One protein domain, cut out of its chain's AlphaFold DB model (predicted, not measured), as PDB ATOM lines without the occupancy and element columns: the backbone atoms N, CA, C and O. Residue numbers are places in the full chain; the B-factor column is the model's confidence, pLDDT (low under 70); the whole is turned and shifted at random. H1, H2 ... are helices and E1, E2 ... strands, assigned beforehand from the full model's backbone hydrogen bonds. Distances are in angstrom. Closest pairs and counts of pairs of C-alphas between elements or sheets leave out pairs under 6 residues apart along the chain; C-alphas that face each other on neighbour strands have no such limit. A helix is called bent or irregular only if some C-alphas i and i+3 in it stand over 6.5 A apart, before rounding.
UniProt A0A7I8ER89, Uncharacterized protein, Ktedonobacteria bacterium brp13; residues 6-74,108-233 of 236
ATOM      1  N   ILE A   6     144.591 114.409 129.642       94.25
ATOM      2  CA  ILE A   6     145.479 114.292 130.796       94.25
ATOM      3  C   ILE A   6     146.451 115.454 130.744       94.25
ATOM      4  O   ILE A   6     147.252 115.542 129.815       94.25
ATOM      5  N   GLU A   7     146.399 116.293 131.770       95.00
ATOM      6  CA  GLU A   7     147.393 117.334 132.005       95.00
ATOM      7  C   GLU A   7     148.377 116.854 133.078       95.00
ATOM      8  O   GLU A   7     148.005 116.164 134.039       95.00
ATOM      9  N   TYR A   8     149.651 117.190 132.894       96.94
ATOM     10  CA  TYR A   8     150.754 116.646 133.681       96.94
ATOM     11  C   TYR A   8     151.451 117.749 134.465       96.94
ATOM     12  O   TYR A   8     151.885 118.751 133.906       96.94
ATOM     13  N   PHE A   9     151.608 117.533 135.767       96.62
ATOM     14  CA  PHE A   9     152.179 118.518 136.673       96.62
ATOM     15  C   PHE A   9     153.265 117.908 137.534       96.62
ATOM     16  O   PHE A   9     153.214 116.735 137.918       96.62
ATOM     17  N   ILE A  10     154.211 118.753 137.908       96.19
ATOM     18  CA  ILE A  10     155.169 118.494 138.967       96.19
ATOM     19  C   ILE A  10     154.892 119.509 140.061       96.19
ATOM     20  O   ILE A  10     154.933 120.715 139.832       96.19
ATOM     21  N   ILE A  11     154.561 119.000 141.241       95.00
ATOM     22  CA  ILE A  11     154.223 119.811 142.401       95.00
ATOM     23  C   ILE A  11     155.283 119.565 143.469       95.00
ATOM     24  O   ILE A  11     155.359 118.478 144.048       95.00
ATOM     25  N   GLY A  12     156.152 120.552 143.686       93.06
ATOM     26  CA  GLY A  12     157.416 120.329 144.379       93.06
ATOM     27  C   GLY A  12     158.289 119.355 143.584       93.06
ATOM     28  O   GLY A  12     158.813 119.713 142.536       93.06
ATOM     29  N   ALA A  13     158.426 118.113 144.055       94.75
ATOM     30  CA  ALA A  13     159.035 117.022 143.287       94.75
ATOM     31  C   ALA A  13     158.040 115.899 142.944       94.75
ATOM     32  O   ALA A  13     158.443 114.877 142.388       94.75
ATOM     33  N   ARG A  14     156.759 116.051 143.296       97.00
ATOM     34  CA  ARG A  14     155.729 115.019 143.167       97.00
ATOM     35  C   ARG A  14     155.067 115.077 141.789       97.00
ATOM     36  O   ARG A  14     154.450 116.090 141.463       97.00
ATOM     37  N   PRO A  15     155.097 113.979 141.014       98.06
ATOM     38  CA  PRO A  15     154.287 113.857 139.809       98.06
ATOM     39  C   PRO A  15     152.787 113.824 140.137       98.06
ATOM     40  O   PRO A  15     152.338 113.011 140.953       98.06
ATOM     41  N   VAL A  16     152.009 114.678 139.474       98.06
ATOM     42  CA  VAL A  16     150.551 114.795 139.610       98.06
ATOM     43  C   VAL A  16     149.901 114.830 138.224       98.06
ATOM     44  O   VAL A  16     150.455 115.386 137.279       98.06
ATOM     45  N   LYS A  17     148.732 114.205 138.087       97.44
ATOM     46  CA  LYS A  17     147.929 114.185 136.860       97.44
ATOM     47  C   LYS A  17     146.560 114.779 137.134       97.44
ATOM     48  O   LYS A  17     145.913 114.377 138.102       97.44
ATOM     49  N   LEU A  18     146.112 115.659 136.251       95.81
ATOM     50  CA  LEU A  18     144.721 116.080 136.165       95.81
ATOM     51  C   LEU A  18     144.071 115.302 135.023       95.81
ATOM     52  O   LEU A  18     144.537 115.357 133.888       95.81
ATOM     53  N   LEU A  19     143.024 114.554 135.343       94.25
ATOM     54  CA  LEU A  19     142.228 113.804 134.385       94.25
ATOM     55  C   LEU A  19     140.947 114.581 134.118       94.25
ATOM     56  O   LEU A  19     140.258 114.958 135.063       94.25
ATOM     57  N   ILE A  20     140.623 114.785 132.846       88.62
ATOM     58  CA  ILE A  20     139.346 115.344 132.404       88.62
ATOM     59  C   ILE A  20     138.748 114.334 131.428       88.62
ATOM     60  O   ILE A  20     139.314 114.072 130.365       88.62
ATOM     61  N   THR A  21     137.647 113.702 131.819       79.50
ATOM     62  CA  THR A  21     136.968 112.701 130.992       79.50
ATOM     63  C   THR A  21     136.056 113.369 129.963       79.50
ATOM     64  O   THR A  21     135.718 114.549 130.075       79.50
ATOM     65  N   ASP A  22     135.622 112.602 128.962       70.12
ATOM     66  CA  ASP A  22     134.679 113.077 127.939       70.12
ATOM     67  C   ASP A  22     133.284 113.402 128.515       70.12
ATOM     68  O   ASP A  22     132.541 114.186 127.931       70.12
ATOM     69  N   GLU A  23     132.942 112.839 129.680       69.19
ATOM     70  CA  GLU A  23     131.728 113.168 130.453       69.19
ATOM     71  C   GLU A  23     131.916 114.434 131.312       69.19
ATOM     72  O   GLU A  23     131.091 114.746 132.162       69.19
ATOM     73  N   ALA A  24     133.019 115.160 131.096       66.81
ATOM     74  CA  ALA A  24     133.452 116.315 131.873       66.81
ATOM     75  C   ALA A  24     133.671 116.028 133.369       66.81
ATOM     76  O   ALA A  24     133.790 116.964 134.160       66.81
ATOM     77  N   ASP A  25     133.794 114.760 133.770       84.88
ATOM     78  CA  ASP A  25     134.254 114.420 135.111       84.88
ATOM     79  C   ASP A  25     135.744 114.734 135.235       84.88
ATOM     80  O   ASP A  25     136.545 114.506 134.323       84.88
ATOM     81  N   MET A  26     136.124 115.246 136.399       91.44
ATOM     82  CA  MET A  26     137.498 115.601 136.704       91.44
ATOM     83  C   MET A  26     138.024 114.673 137.790       91.44
ATOM     84  O   MET A  26     137.303 114.313 138.721       91.44
ATOM     85  N   ASP A  27     139.296 114.306 137.723       94.19
ATOM     86  CA  ASP A  27     139.958 113.648 138.843       94.19
ATOM     87  C   ASP A  27     141.424 114.052 138.944       94.19
ATOM     88  O   ASP A  27     142.045 114.470 137.966       94.19
ATOM     89  N   VAL A  28     141.988 113.931 140.141       96.06
ATOM     90  CA  VAL A  28     143.384 114.290 140.399       96.06
ATOM     91  C   VAL A  28     144.097 113.092 140.984       96.06
ATOM     92  O   VAL A  28     143.694 112.557 142.017       96.06
ATOM     93  N   LEU A  29     145.175 112.674 140.326       97.19
ATOM     94  CA  LEU A  29     146.012 111.573 140.777       97.19
ATOM     95  C   LEU A  29     147.394 112.089 141.168       97.19
ATOM     96  O   LEU A  29     148.080 112.690 140.346       97.19
ATOM     97  N   ALA A  30     147.853 111.776 142.376       97.62
ATOM     98  CA  ALA A  30     149.208 112.081 142.824       97.62
ATOM     99  C   ALA A  30     150.033 110.805 143.012       97.62
ATOM    100  O   ALA A  30     149.535 109.772 143.471       97.62
ATOM    101  N   TYR A  31     151.316 110.890 142.672       97.88
ATOM    102  CA  TYR A  31     152.276 109.815 142.878       97.88
ATOM    103  C   TYR A  31     152.555 109.584 144.371       97.88
ATOM    104  O   TYR A  31     152.948 110.493 145.109       97.88
ATOM    105  N   GLN A  32     152.380 108.347 144.822       96.31
ATOM    106  CA  GLN A  32     152.646 107.928 146.193       96.31
ATOM    107  C   GLN A  32     154.071 107.402 146.319       96.31
ATOM    108  O   GLN A  32     154.426 106.402 145.702       96.31
ATOM    109  N   TRP A  33     154.882 108.060 147.147       94.44
ATOM    110  CA  TRP A  33     156.306 107.750 147.295       94.44
ATOM    111  C   TRP A  33     156.574 106.332 147.803       94.44
ATOM    112  O   TRP A  33     157.491 105.676 147.321       94.44
ATOM    113  N   GLU A  34     155.766 105.864 148.757       91.69
ATOM    114  CA  GLU A  34     155.938 104.552 149.387       91.69
ATOM    115  C   GLU A  34     155.539 103.400 148.454       91.69
ATOM    116  O   GLU A  34     156.301 102.449 148.296       91.69
ATOM    117  N   SER A  35     154.370 103.485 147.807       94.00
ATOM    118  CA  SER A  35     153.874 102.415 146.928       94.00
ATOM    119  C   SER A  35     154.344 102.532 145.478       94.00
ATOM    120  O   SER A  35     154.217 101.576 144.723       94.00
ATOM    121  N   GLN A  36     154.870 103.693 145.079       94.19
ATOM    122  CA  GLN A  36     155.234 104.037 143.700       94.19
ATOM    123  C   GLN A  36     154.071 103.981 142.693       94.19
ATOM    124  O   GLN A  36     154.266 103.793 141.487       94.19
ATOM    125  N   GLU A  37     152.847 104.182 143.180       96.00
ATOM    126  CA  GLU A  37     151.618 104.170 142.387       96.00
ATOM    127  C   GLU A  37     150.956 105.547 142.387       96.00
ATOM    128  O   GLU A  37     151.109 106.331 143.322       96.00
ATOM    129  N   PHE A  38     150.169 105.834 141.353       97.06
ATOM    130  CA  PHE A  38     149.275 106.988 141.365       97.06
ATOM    131  C   PHE A  38     148.006 106.643 142.141       97.06
ATOM    132  O   PHE A  38     147.399 105.600 141.903       97.06
ATOM    133  N   ARG A  39     147.597 107.528 143.050       95.94
ATOM    134  CA  ARG A  39     146.327 107.419 143.775       95.94
ATOM    135  C   ARG A  39     145.559 108.718 143.692       95.94
ATOM    136  O   ARG A  39     146.165 109.781 143.564       95.94
ATOM    137  N   ARG A  40     144.237 108.605 143.804       95.56
ATOM    138  CA  ARG A  40     143.350 109.755 143.909       95.56
ATOM    139  C   ARG A  40     143.798 110.652 145.062       95.56
ATOM    140  O   ARG A  40     144.004 110.164 146.171       95.56
ATOM    141  N   ALA A  41     143.985 111.931 144.763       96.19
ATOM    142  CA  ALA A  41     144.516 112.926 145.684       96.19
ATOM    143  C   ALA A  41     143.789 114.268 145.471       96.19
ATOM    144  O   ALA A  41     144.341 115.188 144.858       96.19
ATOM    145  N   PRO A  42     142.520 114.369 145.920       95.94
ATOM    146  CA  PRO A  42     141.683 115.548 145.713       95.94
ATOM    147  C   PRO A  42     142.319 116.830 146.244       95.94
ATOM    148  O   PRO A  42     142.109 117.879 145.660       95.94
ATOM    149  N   GLU A  43     143.130 116.749 147.299       94.94
ATOM    150  CA  GLU A  43     143.832 117.868 147.936       94.94
ATOM    151  C   GLU A  43     144.827 118.617 147.028       94.94
ATOM    152  O   GLU A  43     145.355 119.661 147.415       94.94
ATOM    153  N   TYR A  44     145.118 118.087 145.837       95.94
ATOM    154  CA  TYR A  44     145.949 118.746 144.829       95.94
ATOM    155  C   TYR A  44     145.140 119.528 143.787       95.94
ATOM    156  O   TYR A  44     145.742 120.219 142.965       95.94
ATOM    157  N   LEU A  45     143.805 119.455 143.808       95.75
ATOM    158  CA  LEU A  45     142.939 120.081 142.810       95.75
ATOM    159  C   LEU A  45     143.177 121.590 142.708       95.75
ATOM    160  O   LEU A  45     143.402 122.097 141.614       95.75
ATOM    161  N   HIS A  46     143.187 122.322 143.821       95.00
ATOM    162  CA  HIS A  46     143.424 123.767 143.820       95.00
ATOM    163  C   HIS A  46     144.805 124.125 143.263       95.00
ATOM    164  O   HIS A  46     144.962 125.190 142.670       95.00
ATOM    165  N   ARG A  47     145.795 123.237 143.421       94.06
ATOM    166  CA  ARG A  47     147.172 123.467 142.965       94.06
ATOM    167  C   ARG A  47     147.299 123.329 141.456       94.06
ATOM    168  O   ARG A  47     147.913 124.183 140.834       94.06
ATOM    169  N   VAL A  48     146.668 122.311 140.869       94.38
ATOM    170  CA  VAL A  48     146.683 122.092 139.408       94.38
ATOM    171  C   VAL A  48     145.703 122.992 138.649       94.38
ATOM    172  O   VAL A  48     145.831 123.152 137.444       94.38
ATOM    173  N   THR A  49     144.723 123.596 139.330       92.81
ATOM    174  CA  THR A  49     143.700 124.444 138.686       92.81
ATOM    175  C   THR A  49     143.995 125.937 138.810       92.81
ATOM    176  O   THR A  49     143.926 126.666 137.821       92.81
ATOM    177  N   LEU A  50     144.345 126.413 140.009       90.25
ATOM    178  CA  LEU A  50     144.616 127.834 140.267       90.25
ATOM    179  C   LEU A  50     146.109 128.173 140.255       90.25
ATOM    180  O   LEU A  50     146.461 129.353 140.345       90.25
ATOM    181  N   GLY A  51     146.967 127.162 140.114       84.25
ATOM    182  CA  GLY A  51     148.412 127.281 140.242       84.25
ATOM    183  C   GLY A  51     148.843 127.439 141.699       84.25
ATOM    184  O   GLY A  51     148.149 128.021 142.544       84.25
ATOM    185  N   THR A  52     150.030 126.930 141.993       81.81
ATOM    186  CA  THR A  52     150.787 127.321 143.179       81.81
ATOM    187  C   THR A  52     152.195 127.715 142.792       81.81
ATOM    188  O   THR A  52     152.706 127.416 141.717       81.81
ATOM    189  N   ASP A  53     152.826 128.390 143.729       78.75
ATOM    190  CA  ASP A  53     154.220 128.787 143.721       78.75
ATOM    191  C   ASP A  53     155.203 127.698 143.236       78.75
ATOM    192  O   ASP A  53     156.138 127.993 142.490       78.75
ATOM    193  N   ASP A  54     154.955 126.441 143.610       84.12
ATOM    194  CA  ASP A  54     155.779 125.259 143.334       84.12
ATOM    195  C   ASP A  54     155.156 124.274 142.328       84.12
ATOM    196  O   ASP A  54     155.529 123.098 142.292       84.12
ATOM    197  N   GLU A  55     154.185 124.736 141.540       89.81
ATOM    198  CA  GLU A  55     153.573 123.967 140.459       89.81
ATOM    199  C   GLU A  55     154.257 124.256 139.117       89.81
ATOM    200  O   GLU A  55     154.528 125.406 138.746       89.81
ATOM    201  N   HIS A  56     154.520 123.173 138.388       90.88
ATOM    202  CA  HIS A  56     155.046 123.185 137.034       90.88
ATOM    203  C   HIS A  56     154.206 122.281 136.134       90.88
ATOM    204  O   HIS A  56     154.292 121.054 136.214       90.88
ATOM    205  N   HIS A  57     153.428 122.893 135.249       93.31
ATOM    206  CA  HIS A  57     152.785 122.212 134.140       93.31
ATOM    207  C   HIS A  57     153.838 121.802 133.104       93.31
ATOM    208  O   HIS A  57     154.592 122.637 132.602       93.31
ATOM    209  N   VAL A  58     153.897 120.511 132.792       94.19
ATOM    210  CA  VAL A  58     154.933 119.915 131.943       94.19
ATOM    211  C   VAL A  58     154.312 119.084 130.832       94.19
ATOM    212  O   VAL A  58     153.194 118.582 130.933       94.19
ATOM    213  N   LYS A  59     155.062 118.883 129.750       94.88
ATOM    214  CA  LYS A  59     154.653 117.938 128.704       94.88
ATOM    215  C   LYS A  59     154.780 116.505 129.215       94.88
ATOM    216  O   LYS A  59     155.613 116.218 130.073       94.88
ATOM    217  N   GLN A  60     154.031 115.584 128.611       96.44
ATOM    218  CA  GLN A  60     154.080 114.164 128.972       96.44
ATOM    219  C   GLN A  60     155.507 113.583 128.953       96.44
ATOM    220  O   GLN A  60     155.885 112.867 129.874       96.44
ATOM    221  N   GLU A  61     156.312 113.904 127.938       97.00
ATOM    222  CA  GLU A  61     157.689 113.396 127.817       97.00
ATOM    223  C   GLU A  61     158.569 113.831 129.000       97.00
ATOM    224  O   GLU A  61     159.301 113.027 129.574       97.00
ATOM    225  N   GLU A  62     158.459 115.096 129.409       96.06
ATOM    226  CA  GLU A  62     159.177 115.629 130.567       96.06
ATOM    227  C   GLU A  62     158.657 115.015 131.871       96.06
ATOM    228  O   GLU A  62     159.442 114.607 132.727       96.06
ATOM    229  N   PHE A  63     157.337 114.870 131.995       97.81
ATOM    230  CA  PHE A  63     156.715 114.197 133.126       97.81
ATOM    231  C   PHE A  63     157.225 112.763 133.298       97.81
ATOM    232  O   PHE A  63     157.501 112.333 134.417       97.81
ATOM    233  N   GLU A  64     157.372 112.009 132.207       97.75
ATOM    234  CA  GLU A  64     157.880 110.636 132.234       97.75
ATOM    235  C   GLU A  64     159.340 110.568 132.696       97.75
ATOM    236  O   GLU A  64     159.683 109.684 133.490       97.75
ATOM    237  N   VAL A  65     160.180 111.522 132.277       96.81
ATOM    238  CA  VAL A  65     161.561 111.654 132.768       96.81
ATOM    239  C   VAL A  65     161.569 111.920 134.274       96.81
ATOM    240  O   VAL A  65     162.216 111.188 135.026       96.81
ATOM    241  N   GLN A  66     160.796 112.900 134.741       95.62
ATOM    242  CA  GLN A  66     160.750 113.250 136.162       95.62
ATOM    243  C   GLN A  66     160.139 112.135 137.026       95.62
ATOM    244  O   GLN A  66     160.611 111.866 138.132       95.62
ATOM    245  N   LEU A  67     159.140 111.409 136.514       96.88
ATOM    246  CA  LEU A  67     158.582 110.226 137.168       96.88
ATOM    247  C   LEU A  67     159.619 109.098 137.282       96.88
ATOM    248  O   LEU A  67     159.671 108.408 138.302       96.88
ATOM    249  N   ALA A  68     160.445 108.893 136.253       96.38
ATOM    250  CA  ALA A  68     161.521 107.908 136.298       96.38
ATOM    251  C   ALA A  68     162.569 108.265 137.363       96.38
ATOM    252  O   ALA A  68     162.999 107.381 138.105       96.38
ATOM    253  N   GLU A  69     162.926 109.544 137.499       93.75
ATOM    254  CA  GLU A  69     163.790 110.013 138.587       93.75
ATOM    255  C   GLU A  69     163.141 109.823 139.962       93.75
ATOM    256  O   GLU A  69     163.779 109.314 140.886       93.75
ATOM    257  N   ALA A  70     161.860 110.179 140.102       93.62
ATOM    258  CA  ALA A  70     161.101 110.024 141.341       93.62
ATOM    259  C   ALA A  70     161.069 108.563 141.823       93.62
ATOM    260  O   ALA A  70     161.198 108.307 143.017       93.62
ATOM    261  N   ARG A  71     160.968 107.593 140.904       93.94
ATOM    262  CA  ARG A  71     161.016 106.148 141.211       93.94
ATOM    263  C   ARG A  71     162.372 105.660 141.713       93.94
ATOM    264  O   ARG A  71     162.432 104.671 142.441       93.94
ATOM    265  N   GLN A  72     163.455 106.325 141.317       92.25
ATOM    266  CA  GLN A  72     164.811 105.981 141.748       92.25
ATOM    267  C   GLN A  72     165.153 106.557 143.128       92.25
ATOM    268  O   GLN A  72     166.107 106.104 143.762       92.25
ATOM    269  N   ARG A  73     164.390 107.549 143.609       89.38
ATOM    270  CA  ARG A  73     164.613 108.180 144.912       89.38
ATOM    271  C   ARG A  73     163.954 107.350 146.024       89.38
ATOM    272  O   ARG A  73     162.749 107.105 145.970       89.38
ATOM    273  N   PRO A  74     164.711 106.899 147.041       87.62
ATOM    274  CA  PRO A  74     164.131 106.170 148.161       87.62
ATOM    275  C   PRO A  74     163.325 107.124 149.043       87.62
ATOM    276  O   PRO A  74     163.848 108.150 149.458       87.62
ATOM    277  N   ASP A 108     162.479 126.804 148.224       87.62
ATOM    278  CA  ASP A 108     161.786 127.987 148.739       87.62
ATOM    279  C   ASP A 108     161.764 128.059 150.275       87.62
ATOM    280  O   ASP A 108     160.919 128.738 150.859       87.62
ATOM    281  N   TYR A 109     162.694 127.374 150.954       83.44
ATOM    282  CA  TYR A 109     162.778 127.422 152.420       83.44
ATOM    283  C   TYR A 109     162.994 128.856 152.930       83.44
ATOM    284  O   TYR A 109     162.402 129.272 153.926       83.44
ATOM    285  N   TYR A 110     163.811 129.623 152.206       86.25
ATOM    286  CA  TYR A 110     163.925 131.068 152.346       86.25
ATOM    287  C   TYR A 110     163.516 131.714 151.031       86.25
ATOM    288  O   TYR A 110     164.246 131.612 150.047       86.25
ATOM    289  N   SER A 111     162.372 132.394 151.026       89.12
ATOM    290  CA  SER A 111     161.877 133.100 149.849       89.12
ATOM    291  C   SER A 111     161.784 134.606 150.081       89.12
ATOM    292  O   SER A 111     161.452 135.091 151.167       89.12
ATOM    293  N   GLN A 112     162.101 135.368 149.040       92.44
ATOM    294  CA  GLN A 112     161.921 136.811 148.982       92.44
ATOM    295  C   GLN A 112     161.052 137.156 147.779       92.44
ATOM    296  O   GLN A 112     161.358 136.756 146.660       92.44
ATOM    297  N   ARG A 113     160.022 137.972 147.995       93.62
ATOM    298  CA  ARG A 113     159.203 138.536 146.922       93.62
ATOM    299  C   ARG A 113     159.593 139.995 146.691       93.62
ATOM    300  O   ARG A 113     159.620 140.783 147.635       93.62
ATOM    301  N   LEU A 114     159.919 140.339 145.451       95.19
ATOM    302  CA  LEU A 114     160.175 141.699 144.987       95.19
ATOM    303  C   LEU A 114     159.050 142.086 144.030       95.19
ATOM    304  O   LEU A 114     158.845 141.408 143.027       95.19
ATOM    305  N   VAL A 115     158.313 143.144 144.358       96.75
ATOM    306  CA  VAL A 115     157.120 143.556 143.610       96.75
ATOM    307  C   VAL A 115     157.429 144.810 142.799       96.75
ATOM    308  O   VAL A 115     157.998 145.764 143.328       96.75
ATOM    309  N   TYR A 116     157.060 144.792 141.519       96.38
ATOM    310  CA  TYR A 116     157.314 145.854 140.544       96.38
ATOM    311  C   TYR A 116     156.002 146.373 139.955       96.38
ATOM    312  O   TYR A 116     155.057 145.605 139.786       96.38
ATOM    313  N   GLU A 117     155.932 147.660 139.612       95.69
ATOM    314  CA  GLU A 117     154.738 148.241 138.974       95.69
ATOM    315  C   GLU A 117     154.602 147.806 137.509       95.69
ATOM    316  O   GLU A 117     153.493 147.543 137.042       95.69
ATOM    317  N   THR A 118     155.727 147.695 136.797       95.94
ATOM    318  CA  THR A 118     155.760 147.365 135.371       95.94
ATOM    319  C   THR A 118     156.648 146.163 135.074       95.94
ATOM    320  O   THR A 118     157.551 145.809 135.838       95.94
ATOM    321  N   VAL A 119     156.386 145.530 133.932       95.12
ATOM    322  CA  VAL A 119     157.204 144.422 133.421       95.12
ATOM    323  C   VAL A 119     158.619 144.907 133.079       95.12
ATOM    324  O   VAL A 119     159.588 144.213 133.380       95.12
ATOM    325  N   ASP A 120     158.753 146.117 132.538       94.31
ATOM    326  CA  ASP A 120     160.050 146.697 132.175       94.31
ATOM    327  C   ASP A 120     160.928 146.959 133.406       94.31
ATOM    328  O   ASP A 120     162.098 146.577 133.417       94.31
ATOM    329  N   ASP A 121     160.372 147.525 134.485       93.75
ATOM    330  CA  ASP A 121     161.115 147.745 135.738       93.75
ATOM    331  C   ASP A 121     161.660 146.436 136.315       93.75
ATOM    332  O   ASP A 121     162.777 146.376 136.840       93.75
ATOM    333  N   MET A 122     160.864 145.375 136.202       94.31
ATOM    334  CA  MET A 122     161.225 144.046 136.658       94.31
ATOM    335  C   MET A 122     162.388 143.463 135.841       94.31
ATOM    336  O   MET A 122     163.369 142.996 136.428       94.31
ATOM    337  N   TYR A 123     162.330 143.523 134.506       94.06
ATOM    338  CA  TYR A 123     163.437 143.067 133.655       94.06
ATOM    339  C   TYR A 123     164.687 143.941 133.820       94.06
ATOM    340  O   TYR A 123     165.793 143.407 133.901       94.06
ATOM    341  N   HIS A 124     164.546 145.254 134.010       92.31
ATOM    342  CA  HIS A 124     165.669 146.126 134.365       92.31
ATOM    343  C   HIS A 124     166.290 145.779 135.722       92.31
ATOM    344  O   HIS A 124     167.499 145.920 135.917       92.31
ATOM    345  N   ALA A 125     165.497 145.323 136.692       90.12
ATOM    346  CA  ALA A 125     166.035 144.809 137.945       90.12
ATOM    347  C   ALA A 125     166.754 143.464 137.757       90.12
ATOM    348  O   ALA A 125     167.795 143.244 138.379       90.12
ATOM    349  N   LEU A 126     166.258 142.598 136.870       90.81
ATOM    350  CA  LEU A 126     166.912 141.336 136.513       90.81
ATOM    351  C   LEU A 126     168.279 141.565 135.839       90.81
ATOM    352  O   LEU A 126     169.253 140.869 136.142       90.81
ATOM    353  N   GLU A 127     168.396 142.584 134.985       89.56
ATOM    354  CA  GLU A 127     169.667 142.986 134.362       89.56
ATOM    355  C   GLU A 127     170.735 143.378 135.395       89.56
ATOM    356  O   GLU A 127     171.927 143.164 135.156       89.56
ATOM    357  N   LYS A 128     170.316 143.896 136.557       87.50
ATOM    358  CA  LYS A 128     171.201 144.320 137.657       87.50
ATOM    359  C   LYS A 128     171.695 143.175 138.541       87.50
ATOM    360  O   LYS A 128     172.541 143.423 139.400       87.50
ATOM    361  N   VAL A 129     171.202 141.948 138.359       85.31
ATOM    362  CA  VAL A 129     171.762 140.770 139.039       85.31
ATOM    363  C   VAL A 129     173.230 140.641 138.627       85.31
ATOM    364  O   VAL A 129     173.528 140.490 137.439       85.31
ATOM    365  N   SER A 130     174.146 140.754 139.594       77.25
ATOM    366  CA  SER A 130     175.587 140.829 139.320       77.25
ATOM    367  C   SER A 130     176.122 139.532 138.712       77.25
ATOM    368  O   SER A 130     175.522 138.469 138.866       77.25
ATOM    369  N   GLU A 131     177.284 139.584 138.056       74.94
ATOM    370  CA  GLU A 131     177.950 138.374 137.546       74.94
ATOM    371  C   GLU A 131     178.218 137.350 138.661       74.94
ATOM    372  O   GLU A 131     177.984 136.159 138.472       74.94
ATOM    373  N   GLU A 132     178.613 137.813 139.850       71.62
ATOM    374  CA  GLU A 132     178.815 136.965 141.033       71.62
ATOM    375  C   GLU A 132     177.519 136.286 141.496       71.62
ATOM    376  O   GLU A 132     177.532 135.113 141.857       71.62
ATOM    377  N   GLN A 133     176.385 136.992 141.453       77.50
ATOM    378  CA  GLN A 133     175.078 136.413 141.779       77.50
ATOM    379  C   GLN A 133     174.600 135.444 140.696       77.50
ATOM    380  O   GLN A 133     174.033 134.400 141.004       77.50
ATOM    381  N   ARG A 134     174.846 135.754 139.419       77.88
ATOM    382  CA  ARG A 134     174.546 134.835 138.313       77.88
ATOM    383  C   ARG A 134     175.357 133.546 138.423       77.88
ATOM    384  O   ARG A 134     174.831 132.488 138.109       77.88
ATOM    385  N   ALA A 135     176.594 133.614 138.915       77.81
ATOM    386  CA  ALA A 135     177.436 132.437 139.125       77.81
ATOM    387  C   ALA A 135     176.905 131.479 140.208       77.81
ATOM    388  O   ALA A 135     177.292 130.312 140.221       77.81
ATOM    389  N   THR A 136     176.022 131.940 141.102       87.69
ATOM    390  CA  THR A 136     175.375 131.098 142.121       87.69
ATOM    391  C   THR A 136     173.927 130.737 141.790       87.69
ATOM    392  O   THR A 136     173.251 130.106 142.604       87.69
ATOM    393  N   LEU A 137     173.436 131.125 140.611       90.94
ATOM    394  CA  LEU A 137     172.086 130.825 140.151       90.94
ATOM    395  C   LEU A 137     171.978 129.337 139.789       90.94
ATOM    396  O   LEU A 137     172.651 128.857 138.880       90.94
ATOM    397  N   VAL A 138     171.112 128.617 140.496       91.19
ATOM    398  CA  VAL A 138     170.839 127.185 140.281       91.19
ATOM    399  C   VAL A 138     169.450 126.919 139.712       91.19
ATOM    400  O   VAL A 138     169.148 125.794 139.330       91.19
ATOM    401  N   GLY A 139     168.606 127.948 139.626       89.69
ATOM    402  CA  GLY A 139     167.299 127.860 138.989       89.69
ATOM    403  C   GLY A 139     166.838 129.211 138.460       89.69
ATOM    404  O   GLY A 139     167.055 130.236 139.105       89.69
ATOM    405  N   TYR A 140     166.227 129.193 137.279       92.69
ATOM    406  CA  TYR A 140     165.705 130.361 136.579       92.69
ATOM    407  C   TYR A 140     164.442 129.953 135.824       92.69
ATOM    408  O   TYR A 140     164.516 129.113 134.928       92.69
ATOM    409  N   TRP A 141     163.308 130.556 136.167       92.25
ATOM    410  CA  TRP A 141     162.049 130.360 135.450       92.25
ATOM    411  C   TRP A 141     161.435 131.714 135.138       92.25
ATOM    412  O   TRP A 141     161.105 132.467 136.052       92.25
ATOM    413  N   ASP A 142     161.282 132.009 133.851       94.50
ATOM    414  CA  ASP A 142     160.582 133.193 133.367       94.50
ATOM    415  C   ASP A 142     159.149 132.813 132.977       94.50
ATOM    416  O   ASP A 142     158.875 132.389 131.849       94.50
ATOM    417  N   ARG A 143     158.214 132.981 133.917       93.81
ATOM    418  CA  ARG A 143     156.795 132.693 133.681       93.81
ATOM    419  C   ARG A 143     156.065 133.847 132.979       93.81
ATOM    420  O   ARG A 143     154.858 133.790 132.732       93.81
ATOM    421  N   PHE A 144     156.766 134.910 132.591       92.12
ATOM    422  CA  PHE A 144     156.241 135.889 131.641       92.12
ATOM    423  C   PHE A 144     156.411 135.404 130.199       92.12
ATOM    424  O   PHE A 144     155.492 135.567 129.388       92.12
ATOM    425  N   ALA A 145     157.519 134.730 129.893       91.56
ATOM    426  CA  ALA A 145     157.677 134.004 128.637       91.56
ATOM    427  C   ALA A 145     156.761 132.769 128.585       91.56
ATOM    428  O   ALA A 145     156.021 132.587 127.616       91.56
ATOM    429  N   GLU A 146     156.746 131.973 129.657       90.56
ATOM    430  CA  GLU A 146     156.007 130.707 129.744       90.56
ATOM    431  C   GLU A 146     155.084 130.693 130.981       90.56
ATOM    432  O   GLU A 146     155.456 130.176 132.034       90.56
ATOM    433  N   PRO A 147     153.889 131.312 130.904       92.12
ATOM    434  CA  PRO A 147     152.958 131.380 132.035       92.12
ATOM    435  C   PRO A 147     152.512 130.004 132.520       92.12
ATOM    436  O   PRO A 147     152.359 129.076 131.723       92.12
ATOM    437  N   GLN A 148     152.181 129.917 133.813       91.12
ATOM    438  CA  GLN A 148     151.470 128.753 134.351       91.12
ATOM    439  C   GLN A 148     150.131 128.566 133.632       91.12
ATOM    440  O   GLN A 148     149.559 129.515 133.083       91.12
ATOM    441  N   GLN A 149     149.581 127.352 133.688       87.56
ATOM    442  CA  GLN A 149     148.305 127.036 133.043       87.56
ATOM    443  C   GLN A 149     147.161 127.938 133.540       87.56
ATOM    444  O   GLN A 149     146.338 128.407 132.749       87.56
ATOM    445  N   CYS A 150     147.151 128.264 134.836       88.31
ATOM    446  CA  CYS A 150     146.179 129.184 135.421       88.31
ATOM    447  C   CYS A 150     146.336 130.631 134.921       88.31
ATOM    448  O   CYS A 150     145.423 131.427 135.096       88.31
ATOM    449  N   GLY A 151     147.449 130.972 134.264       91.88
ATOM    450  CA  GLY A 151     147.767 132.301 133.746       91.88
ATOM    451  C   GLY A 151     148.682 133.137 134.646       91.88
ATOM    452  O   GLY A 151     149.020 134.249 134.240       91.88
ATOM    453  N   TYR A 152     149.079 132.632 135.822       93.81
ATOM    454  CA  TYR A 152     150.009 133.305 136.739       93.81
ATOM    455  C   TYR A 152     151.390 133.514 136.107       93.81
ATOM    456  O   TYR A 152     151.843 132.721 135.272       93.81
ATOM    457  N   ARG A 153     152.044 134.616 136.496       94.06
ATOM    458  CA  ARG A 153     153.320 135.074 135.940       94.06
ATOM    459  C   ARG A 153     154.188 135.709 137.016       94.06
ATOM    460  O   ARG A 153     153.747 136.611 137.727       94.06
ATOM    461  N   ASP A 154     155.432 135.277 137.054       95.50
ATOM    462  CA  ASP A 154     156.525 135.802 137.855       95.50
ATOM    463  C   ASP A 154     157.864 135.409 137.206       95.50
ATOM    464  O   ASP A 154     157.904 134.692 136.201       95.50
ATOM    465  N   ILE A 155     158.970 135.893 137.764       95.06
ATOM    466  CA  ILE A 155     160.297 135.330 137.496       95.06
ATOM    467  C   ILE A 155     160.824 134.743 138.797       95.06
ATOM    468  O   ILE A 155     160.947 135.461 139.790       95.06
ATOM    469  N   ILE A 156     161.176 133.461 138.783       94.38
ATOM    470  CA  ILE A 156     161.790 132.776 139.923       94.38
ATOM    471  C   ILE A 156     163.288 132.636 139.686       94.38
ATOM    472  O   ILE A 156     163.724 132.109 138.662       94.38
ATOM    473  N   LEU A 157     164.073 133.070 140.671       94.31
ATOM    474  CA  LEU A 157     165.522 132.919 140.732       94.31
ATOM    475  C   LEU A 157     165.889 132.131 141.990       94.31
ATOM    476  O   LEU A 157     165.572 132.568 143.093       94.31
ATOM    477  N   ASN A 158     166.609 131.023 141.847       93.62
ATOM    478  CA  ASN A 158     167.131 130.257 142.979       93.62
ATOM    479  C   ASN A 158     168.644 130.416 143.066       93.62
ATOM    480  O   ASN A 158     169.359 130.038 142.141       93.62
ATOM    481  N   PHE A 159     169.135 130.952 144.182       92.19
ATOM    482  CA  PHE A 159     170.559 131.197 144.411       92.19
ATOM    483  C   PHE A 159     171.107 130.264 145.482       92.19
ATOM    484  O   PHE A 159     170.545 130.171 146.573       92.19
ATOM    485  N   THR A 160     172.250 129.639 145.218       91.25
ATOM    486  CA  THR A 160     173.039 128.989 146.264       91.25
ATOM    487  C   THR A 160     173.797 130.034 147.077       91.25
ATOM    488  O   THR A 160     174.506 130.887 146.544       91.25
ATOM    489  N   MET A 161     173.678 129.942 148.395       85.81
ATOM    490  CA  MET A 161     174.363 130.798 149.355       85.81
ATOM    491  C   MET A 161     175.582 130.084 149.959       85.81
ATOM    492  O   MET A 161     175.642 128.848 149.959       85.81
ATOM    493  N   PRO A 162     176.550 130.826 150.536       83.31
ATOM    494  CA  PRO A 162     177.601 130.224 151.350       83.31
ATOM    495  C   PRO A 162     177.003 129.297 152.418       83.31
ATOM    496  O   PRO A 162     176.097 129.687 153.151       83.31
ATOM    497  N   GLY A 163     177.494 128.058 152.491       79.81
ATOM    498  CA  GLY A 163     176.935 127.018 153.367       79.81
ATOM    499  C   GLY A 163     175.928 126.076 152.695       79.81
ATOM    500  O   GLY A 163     175.473 125.144 153.348       79.81
ATOM    501  N   GLY A 164     175.621 126.265 151.406       81.06
ATOM    502  CA  GLY A 164     174.838 125.318 150.598       81.06
ATOM    503  C   GLY A 164     173.321 125.506 150.659       81.06
ATOM    504  O   GLY A 164     172.596 124.745 150.029       81.06
ATOM    505  N   PHE A 165     172.835 126.516 151.385       81.81
ATOM    506  CA  PHE A 165     171.416 126.869 151.406       81.81
ATOM    507  C   PHE A 165     170.981 127.487 150.080       81.81
ATOM    508  O   PHE A 165     171.769 128.171 149.425       81.81
ATOM    509  N   ILE A 166     169.714 127.295 149.729       89.75
ATOM    510  CA  ILE A 166     169.099 127.928 148.566       89.75
ATOM    511  C   ILE A 166     168.159 129.027 149.055       89.75
ATOM    512  O   ILE A 166     167.425 128.844 150.029       89.75
ATOM    513  N   ILE A 167     168.242 130.186 148.408       90.75
ATOM    514  CA  ILE A 167     167.283 131.276 148.568       90.75
ATOM    515  C   ILE A 167     166.542 131.437 147.250       90.75
ATOM    516  O   ILE A 167     167.164 131.660 146.207       90.75
ATOM    517  N   GLU A 168     165.222 131.388 147.331       94.19
ATOM    518  CA  GLU A 168     164.338 131.738 146.237       94.19
ATOM    519  C   GLU A 168     164.074 133.247 146.251       94.19
ATOM    520  O   GLU A 168     163.731 133.850 147.271       94.19
ATOM    521  N   ARG A 169     164.213 133.886 145.098       94.44
ATOM    522  CA  ARG A 169     163.786 135.260 144.874       94.44
ATOM    523  C   ARG A 169     162.785 135.277 143.741       94.44
ATOM    524  O   ARG A 169     163.107 134.888 142.622       94.44
ATOM    525  N   ARG A 170     161.602 135.802 144.031       94.94
ATOM    526  CA  ARG A 170     160.540 135.991 143.054       94.94
ATOM    527  C   ARG A 170     160.395 137.448 142.698       94.94
ATOM    528  O   ARG A 170     160.351 138.306 143.581       94.94
ATOM    529  N   LEU A 171     160.335 137.711 141.405       95.75
ATOM    530  CA  LEU A 171     160.038 139.015 140.858       95.75
ATOM    531  C   LEU A 171     158.595 138.969 140.360       95.75
ATOM    532  O   LEU A 171     158.265 138.197 139.461       95.75
ATOM    533  N   CYS A 172     157.743 139.765 140.990       95.69
ATOM    534  CA  CYS A 172     156.300 139.737 140.803       95.69
ATOM    535  C   CYS A 172     155.803 141.102 140.326       95.69
ATOM    536  O   CYS A 172     156.396 142.141 140.620       95.69
ATOM    537  N   LEU A 173     154.679 141.099 139.618       96.44
ATOM    538  CA  LEU A 173     154.016 142.316 139.164       96.44
ATOM    539  C   LEU A 173     152.947 142.743 140.180       96.44
ATOM    540  O   LEU A 173     152.119 141.923 140.572       96.44
ATOM    541  N   GLN A 174     152.916 144.024 140.552       96.50
ATOM    542  CA  GLN A 174     151.981 144.577 141.539       96.50
ATOM    543  C   GLN A 174     150.530 144.243 141.192       96.50
ATOM    544  O   GLN A 174     149.812 143.705 142.025       96.50
ATOM    545  N   GLY A 175     150.128 144.445 139.934       95.56
ATOM    546  CA  GLY A 175     148.761 144.147 139.503       95.56
ATOM    547  C   GLY A 175     148.370 142.669 139.622       95.56
ATOM    548  O   GLY A 175     147.185 142.374 139.720       95.56
ATOM    549  N   ILE A 176     149.336 141.741 139.610       94.88
ATOM    550  CA  ILE A 176     149.091 140.313 139.867       94.88
ATOM    551  C   ILE A 176     148.967 140.066 141.375       94.88
ATOM    552  O   ILE A 176     148.047 139.373 141.801       94.88
ATOM    553  N   GLU A 177     149.846 140.659 142.185       94.75
ATOM    554  CA  GLU A 177     149.793 140.550 143.651       94.75
ATOM    555  C   GLU A 177     148.502 141.147 144.237       94.75
ATOM    556  O   GLU A 177     147.953 140.620 145.206       94.75
ATOM    557  N   ASP A 178     147.956 142.188 143.609       96.00
ATOM    558  CA  ASP A 178     146.685 142.806 144.000       96.00
ATOM    559  C   ASP A 178     145.482 141.862 143.837       96.00
ATOM    560  O   ASP A 178     144.437 142.076 144.456       96.00
ATOM    561  N   LEU A 179     145.618 140.786 143.051       94.81
ATOM    562  CA  LEU A 179     144.575 139.769 142.898       94.81
ATOM    563  C   LEU A 179     144.496 138.817 144.100       94.81
ATOM    564  O   LEU A 179     143.485 138.127 144.249       94.81
ATOM    565  N   ASN A 180     145.521 138.769 144.962       92.38
ATOM    566  CA  ASN A 180     145.630 137.797 146.056       92.38
ATOM    567  C   ASN A 180     144.357 137.680 146.921       92.38
ATOM    568  O   ASN A 180     143.928 136.549 147.162       92.38
ATOM    569  N   PRO A 181     143.691 138.775 147.355       93.75
ATOM    570  CA  PRO A 181     142.468 138.666 148.149       93.75
ATOM    571  C   PRO A 181     141.318 137.963 147.417       93.75
ATOM    572  O   PRO A 181     140.537 137.248 148.040       93.75
ATOM    573  N   GLU A 182     141.186 138.165 146.104       93.56
ATOM    574  CA  GLU A 182     140.134 137.530 145.308       93.56
ATOM    575  C   GLU A 182     140.491 136.078 144.964       93.56
ATOM    576  O   GLU A 182     139.652 135.189 145.105       93.56
ATOM    577  N   LEU A 183     141.752 135.810 144.620       92.31
ATOM    578  CA  LEU A 183     142.259 134.458 144.370       92.31
ATOM    579  C   LEU A 183     142.147 133.562 145.607       92.31
ATOM    580  O   LEU A 183     141.796 132.389 145.482       92.31
ATOM    581  N   GLU A 184     142.358 134.109 146.807       93.44
ATOM    582  CA  GLU A 184     142.180 133.374 148.062       93.44
ATOM    583  C   GLU A 184     140.730 132.900 148.256       93.44
ATOM    584  O   GLU A 184     140.487 131.818 148.796       93.44
ATOM    585  N   ARG A 185     139.745 133.655 147.748       95.12
ATOM    586  CA  ARG A 185     138.336 133.236 147.785       95.12
ATOM    587  C   ARG A 185     138.094 132.027 146.887       95.12
ATOM    588  O   ARG A 185     137.427 131.096 147.331       95.12
ATOM    589  N   TYR A 186     138.632 132.021 145.666       94.88
ATOM    590  CA  TYR A 186     138.531 130.864 144.766       94.88
ATOM    591  C   TYR A 186     139.283 129.654 145.323       94.88
ATOM    592  O   TYR A 186     138.738 128.551 145.349       94.88
ATOM    593  N   ARG A 187     140.486 129.862 145.872       93.94
ATOM    594  CA  ARG A 187     141.265 128.812 146.541       93.94
ATOM    595  C   ARG A 187     140.481 128.163 147.678       93.94
ATOM    596  O   ARG A 187     140.364 126.943 147.708       93.94
ATOM    597  N   THR A 188     139.876 128.966 148.553       95.94
ATOM    598  CA  THR A 188     139.047 128.468 149.663       95.94
ATOM    599  C   THR A 188     137.830 127.677 149.163       95.94
ATOM    600  O   THR A 188     137.459 126.659 149.754       95.94
ATOM    601  N   GLN A 189     137.197 128.116 148.069       96.00
ATOM    602  CA  GLN A 189     136.073 127.394 147.462       96.00
ATOM    603  C   GLN A 189     136.504 126.025 146.934       96.00
ATOM    604  O   GLN A 189     135.859 125.028 147.259       96.00
ATOM    605  N   ILE A 190     137.615 125.954 146.192       95.56
ATOM    606  CA  ILE A 190     138.134 124.675 145.700       95.56
ATOM    607  C   ILE A 190     138.541 123.782 146.868       95.56
ATOM    608  O   ILE A 190     138.099 122.645 146.918       95.56
ATOM    609  N   GLN A 191     139.255 124.289 147.874       95.38
ATOM    610  CA  GLN A 191     139.618 123.498 149.059       95.38
ATOM    611  C   GLN A 191     138.399 122.956 149.822       95.38
ATOM    612  O   GLN A 191     138.437 121.859 150.381       95.38
ATOM    613  N   THR A 192     137.281 123.687 149.815       97.00
ATOM    614  CA  THR A 192     136.012 123.183 150.361       97.00
ATOM    615  C   THR A 192     135.487 121.999 149.546       97.00
ATOM    616  O   THR A 192     135.012 121.023 150.127       97.00
ATOM    617  N   ILE A 193     135.594 122.052 148.215       96.06
ATOM    618  CA  ILE A 193     135.272 120.927 147.325       96.06
ATOM    619  C   ILE A 193     136.221 119.751 147.597       96.06
ATOM    620  O   ILE A 193     135.750 118.633 147.791       96.06
ATOM    621  N   GLU A 194     137.531 119.983 147.694       95.81
ATOM    622  CA  GLU A 194     138.520 118.943 148.009       95.81
ATOM    623  C   GLU A 194     138.129 118.192 149.283       95.81
ATOM    624  O   GLU A 194     137.975 116.971 149.254       95.81
ATOM    625  N   ALA A 195     137.845 118.926 150.367       96.06
ATOM    626  CA  ALA A 195     137.427 118.370 151.652       96.06
ATOM    627  C   ALA A 195     136.185 117.464 151.543       96.06
ATOM    628  O   ALA A 195     136.122 116.418 152.192       96.06
ATOM    629  N   GLN A 196     135.213 117.820 150.699       94.94
ATOM    630  CA  GLN A 196     134.014 117.005 150.463       94.94
ATOM    631  C   GLN A 196     134.310 115.700 149.717       94.94
ATOM    632  O   GLN A 196     133.546 114.738 149.837       94.94
ATOM    633  N   TYR A 197     135.383 115.667 148.929       95.31
ATOM    634  CA  TYR A 197     135.777 114.527 148.108       95.31
ATOM    635  C   TYR A 197     136.938 113.714 148.695       95.31
ATOM    636  O   TYR A 197     137.184 112.624 148.184       95.31
ATOM    637  N   MET A 198     137.591 114.159 149.776       92.56
ATOM    638  CA  MET A 198     138.744 113.482 150.399       92.56
ATOM    639  C   MET A 198     138.514 112.005 150.732       92.56
ATOM    640  O   MET A 198     139.435 111.198 150.656       92.56
ATOM    641  N   HIS A 199     137.294 111.642 151.131       90.25
ATOM    642  CA  HIS A 199     136.947 110.276 151.543       90.25
ATOM    643  C   HIS A 199     136.027 109.565 150.550       90.25
ATOM    644  O   HIS A 199     135.499 108.495 150.853       90.25
ATOM    645  N   LYS A 200     135.800 110.169 149.381       91.38
ATOM    646  CA  LYS A 200     134.985 109.578 148.326       91.38
ATOM    647  C   LYS A 200     135.894 108.876 147.326       91.38
ATOM    648  O   LYS A 200     136.858 109.464 146.844       91.38
ATOM    649  N   ASP A 201     135.553 107.644 146.986       89.19
ATOM    650  CA  ASP A 201     136.240 106.878 145.944       89.19
ATOM    651  C   ASP A 201     135.536 107.069 144.594       89.19
ATOM    652  O   ASP A 201     135.032 106.129 143.986       89.19
ATOM    653  N   GLN A 202     135.373 108.331 144.192       90.50
ATOM    654  CA  GLN A 202     134.747 108.699 142.922       90.50
ATOM    655  C   GLN A 202     135.323 110.032 142.412       90.50
ATOM    656  O   GLN A 202     135.655 110.879 143.249       90.50
ATOM    657  N   PRO A 203     135.384 110.247 141.085       91.69
ATOM    658  CA  PRO A 203     135.744 111.530 140.476       91.69
ATOM    659  C   PRO A 203     134.871 112.700 140.951       91.69
ATOM    660  O   PRO A 203     133.801 112.514 141.539       91.69
ATOM    661  N   PHE A 204     135.322 113.925 140.683       93.25
ATOM    662  CA  PHE A 204     134.469 115.105 140.791       93.25
ATOM    663  C   PHE A 204     133.362 115.004 139.738       93.25
ATOM    664  O   PHE A 204     133.654 114.834 138.557       93.25
ATOM    665  N   SER A 205     132.108 115.096 140.182       91.56
ATOM    666  CA  SER A 205     130.944 115.032 139.294       91.56
ATOM    667  C   SER A 205     130.946 116.170 138.275       91.56
ATOM    668  O   SER A 205     131.342 117.277 138.640       91.56
ATOM    669  N   GLU A 206     130.369 115.945 137.098       91.44
ATOM    670  CA  GLU A 206     130.124 116.934 136.034       91.44
ATOM    671  C   GLU A 206     129.830 118.364 136.541       91.44
ATOM    672  O   GLU A 206     130.575 119.288 136.224       91.44
ATOM    673  N   ASP A 207     128.821 118.559 137.403       92.38
ATOM    674  CA  ASP A 207     128.454 119.889 137.931       92.38
ATOM    675  C   ASP A 207     129.602 120.585 138.689       92.38
ATOM    676  O   ASP A 207     129.817 121.795 138.579       92.38
ATOM    677  N   VAL A 208     130.350 119.812 139.477       94.56
ATOM    678  CA  VAL A 208     131.486 120.302 140.268       94.56
ATOM    679  C   VAL A 208     132.661 120.606 139.347       94.56
ATOM    680  O   VAL A 208     133.291 121.654 139.481       94.56
ATOM    681  N   SER A 209     132.930 119.730 138.383       93.69
ATOM    682  CA  SER A 209     133.963 119.927 137.367       93.69
ATOM    683  C   SER A 209     133.692 121.174 136.525       93.69
ATOM    684  O   SER A 209     134.594 121.987 136.334       93.69
ATOM    685  N   ALA A 210     132.444 121.395 136.104       92.44
ATOM    686  CA  ALA A 210     132.025 122.597 135.391       92.44
ATOM    687  C   ALA A 210     132.238 123.865 136.234       92.44
ATOM    688  O   ALA A 210     132.759 124.861 135.731       92.44
ATOM    689  N   GLN A 211     131.910 123.820 137.532       94.31
ATOM    690  CA  GLN A 211     132.184 124.926 138.453       94.31
ATOM    691  C   GLN A 211     133.690 125.222 138.556       94.31
ATOM    692  O   GLN A 211     134.090 126.388 138.555       94.31
ATOM    693  N   ILE A 212     134.531 124.189 138.641       94.12
ATOM    694  CA  ILE A 212     135.992 124.330 138.711       94.12
ATOM    695  C   ILE A 212     136.546 124.942 137.424       94.12
ATOM    696  O   ILE A 212     137.313 125.902 137.493       94.12
ATOM    697  N   ILE A 213     136.124 124.439 136.262       92.00
ATOM    698  CA  ILE A 213     136.540 124.956 134.952       92.00
ATOM    699  C   ILE A 213     136.157 126.432 134.806       92.00
ATOM    700  O   ILE A 213     136.962 127.237 134.337       92.00
ATOM    701  N   GLU A 214     134.963 126.820 135.257       93.06
ATOM    702  CA  GLU A 214     134.551 128.225 135.245       93.06
ATOM    703  C   GLU A 214     135.460 129.089 136.129       93.06
ATOM    704  O   GLU A 214     135.932 130.139 135.688       93.06
ATOM    705  N   MET A 215     135.788 128.632 137.343       94.00
ATOM    706  CA  MET A 215     136.735 129.338 138.214       94.00
ATOM    707  C   MET A 215     138.111 129.487 137.550       94.00
ATOM    708  O   MET A 215     138.665 130.585 137.572       94.00
ATOM    709  N   MET A 216     138.625 128.438 136.900       92.25
ATOM    710  CA  MET A 216     139.893 128.488 136.157       92.25
ATOM    711  C   MET A 216     139.861 129.535 135.036       92.25
ATOM    712  O   MET A 216     140.808 130.309 134.875       92.25
ATOM    713  N   ASN A 217     138.768 129.598 134.271       93.31
ATOM    714  CA  ASN A 217     138.602 130.567 133.186       93.31
ATOM    715  C   ASN A 217     138.565 132.008 133.710       93.31
ATOM    716  O   ASN A 217     139.194 132.907 133.132       93.31
ATOM    717  N   VAL A 218     137.862 132.230 134.824       94.25
ATOM    718  CA  VAL A 218     137.798 133.534 135.488       94.25
ATOM    719  C   VAL A 218     139.180 133.947 135.987       94.25
ATOM    720  O   VAL A 218     139.653 135.023 135.612       94.25
ATOM    721  N   THR A 219     139.881 133.098 136.748       94.00
ATOM    722  CA  THR A 219     141.214 133.439 137.275       94.00
ATOM    723  C   THR A 219     142.229 133.672 136.159       94.00
ATOM    724  O   THR A 219     142.998 134.632 136.217       94.00
ATOM    725  N   ASN A 220     142.180 132.883 135.083       94.50
ATOM    726  CA  ASN A 220     143.036 133.079 133.914       94.50
ATOM    727  C   ASN A 220     142.796 134.437 133.242       94.50
ATOM    728  O   ASN A 220     143.742 135.144 132.880       94.50
ATOM    729  N   THR A 221     141.532 134.850 133.138       95.56
ATOM    730  CA  THR A 221     141.161 136.171 132.616       95.56
ATOM    731  C   THR A 221     141.671 137.295 133.519       95.56
ATOM    732  O   THR A 221     142.193 138.296 133.018       95.56
ATOM    733  N   MET A 222     141.573 137.130 134.842       95.69
ATOM    734  CA  MET A 222     142.087 138.101 135.812       95.69
ATOM    735  C   MET A 222     143.601 138.282 135.677       95.69
ATOM    736  O   MET A 222     144.060 139.416 135.529       95.69
ATOM    737  N   TYR A 223     144.369 137.188 135.631       95.94
ATOM    738  CA  TYR A 223     145.822 137.258 135.457       95.94
ATOM    739  C   TYR A 223     146.224 137.897 134.128       95.94
ATOM    740  O   TYR A 223     147.079 138.783 134.106       95.94
ATOM    741  N   LYS A 224     145.580 137.516 133.016       94.94
ATOM    742  CA  LYS A 224     145.833 138.128 131.701       94.94
ATOM    743  C   LYS A 224     145.588 139.634 131.722       94.94
ATOM    744  O   LYS A 224     146.378 140.391 131.161       94.94
ATOM    745  N   ARG A 225     144.512 140.079 132.378       95.62
ATOM    746  CA  ARG A 225     144.193 141.502 132.516       95.62
ATOM    747  C   ARG A 225     145.227 142.234 133.369       95.62
ATOM    748  O   ARG A 225     145.696 143.286 132.941       95.62
ATOM    749  N   ALA A 226     145.577 141.690 134.533       95.38
ATOM    750  CA  ALA A 226     146.588 142.260 135.421       95.38
ATOM    751  C   ALA A 226     147.943 142.404 134.714       95.38
ATOM    752  O   ALA A 226     148.554 143.473 134.739       95.38
ATOM    753  N   PHE A 227     148.363 141.365 133.993       95.38
ATOM    754  CA  PHE A 227     149.576 141.395 133.185       95.38
ATOM    755  C   PHE A 227     149.528 142.474 132.096       95.38
ATOM    756  O   PHE A 227     150.455 143.273 131.982       95.38
ATOM    757  N   ALA A 228     148.429 142.566 131.340       94.62
ATOM    758  CA  ALA A 228     148.273 143.577 130.294       94.62
ATOM    759  C   ALA A 228     148.289 145.023 130.830       94.62
ATOM    760  O   ALA A 228     148.601 145.953 130.087       94.62
ATOM    761  N   ILE A 229     147.918 145.247 132.095       93.56
ATOM    762  CA  ILE A 229     148.069 146.555 132.752       93.56
ATOM    763  C   ILE A 229     149.557 146.839 132.993       93.56
ATOM    764  O   ILE A 229     150.053 147.856 132.517       93.56
ATOM    765  N   GLY A 230     150.286 145.918 133.629       93.19
ATOM    766  CA  GLY A 230     151.712 146.113 133.922       93.19
ATOM    767  C   GLY A 230     152.636 146.126 132.699       93.19
ATOM    768  O   GLY A 230     153.731 146.675 132.780       93.19
ATOM    769  N   GLN A 231     152.213 145.560 131.561       91.38
ATOM    770  CA  GLN A 231     152.952 145.660 130.294       91.38
ATOM    771  C   GLN A 231     152.895 147.048 129.662       91.38
ATOM    772  O   GLN A 231     153.838 147.447 128.991       91.38
ATOM    773  N   ARG A 232     151.776 147.762 129.803       79.62
ATOM    774  CA  ARG A 232     151.620 149.063 129.144       79.62
ATOM    775  C   ARG A 232     152.424 150.162 129.842       79.62
ATOM    776  O   ARG A 232     152.652 151.203 129.234       79.62
ATOM    777  N   GLY A 233     152.798 149.944 131.110       63.41
ATOM    778  CA  GLY A 233     152.922 151.043 132.060       63.41
ATOM    779  C   GLY A 233     151.564 151.739 132.175       63.41
ATOM    780  O   GLY A 233     150.761 151.742 131.242       63.41
TER     781      GLY A 233
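AT A GLANCE: This is residues 6 to 74 and 108 to 233 of the 236 residues of an uncharacterized protein of Ktedonobacteria bacterium brp13 (UniProt A0A7I8ER89). Two lobes, each built on a twisted sheet, stand with an open space between them, and the long helix H7 runs along one side from the first lobe to the second, with H6 folding back beside it. In the first lobe a five-stranded sheet has H1 on one face, between the sheet and the hairpin of H6 and H7, and H2 on the other; in the second a four-stranded sheet has H3 over one face. The 195 printed residues hold seven named helices and nine named strands, in the order E1 E2 E3 E4 H1 E5 H2 E6 H3 H4 E7 E8 E9 H5 H6 H7, a mixed class. The sheets run E4 E3 E2 E1 E5, antiparallel, and E6 E9 E8 E7, mixed. The whole is compact, with a radius of gyration of the C-alphas of 18.1 A and spans of 52 by 42 by 26 A.

HOW THE PARTS SIT: E1, residues 6 to 11, E2, 14 to 20, E3, 26 to 31, and E4, 38 to 40, form a meander, each strand the antiparallel neighbour of the one before; E5, 55 to 58, is the edge strand beside E1. N 9 and O 16 are 2.9 A apart, N 29 and O 17 2.9 A, N 39 and O 30 3.0 A, and N 56 and O 10 2.9 A, within hydrogen-bond range. With H1, residues 42 to 50, and H2, 60 to 72, on opposite faces, this strongly twisted sheet is in three layers, helices on both faces. H2 has a height over the sheet of 9.1 A. H1 touches H6, residues 180 to 197, at a shallow tilt of 28 degrees, opposite ways; the C-alphas of Pro 42 and Glu 194 are closest, 5.2 A apart. H6 and H7, residues 206 to 232, form a helical hairpin but only just touch, with 3 pairs of C-alphas within 8 A, the closest being Tyr 186 and Met 215, 7.0 A. E6, residues 110 to 116, H3, 119 to 127, H4, 131 to 134, and E7, 137 to 142, form a split strand-helix-strand unit, two strands running the same way with others between them, its crossover right-handed. Between them lie E9, residues 166 to 173, and E8, 154 to 160; E7, E8 and E9 are a second meander. N 114 and O 170 are 2.8 A apart, N 157 and O 169 2.8 A, and N 156 and O 141 2.9 A. H3 has a height over the sheet of 9.0 A, while H4 and H5, residues 174 to 177, only graze it. H7 touches H5 with residues 223 to 230 alone; the C-alphas of Gly 175 and Ala 226 are closest, 5.0 A. Every O i to N i+4 pair is within hydrogen-bond range in H2 and H3, against 3 of 5 in H1, 13 of 14 in H6 and 22 of 23 in H7; H4 and H5 are too short for such a pair.

IN THESE COORDINATES: E1 begins at C-alpha 6 (145.479, 114.292, 130.796). H7 is 39.3 A long and ends at C-alpha 232 (151.620, 149.063, 129.144); H6 is 25.4 A, E9 22.9 A and E6 20.0 A. H1 is irregular, with C-alphas 43 and 46 7.2 A apart.

THE WHOLE: The C-alphas farthest apart, those of Glu 23 and Glu 132, are 53.8 A apart. Residues 75 to 107 are not printed, and C-alphas 74 and 108 stand 22.0 A apart across this cut. The link from E7 to E8, 11 residues, is long. Mean pLDDT of the printed part is 91.9; residues 23, 24 and 233 are under 70.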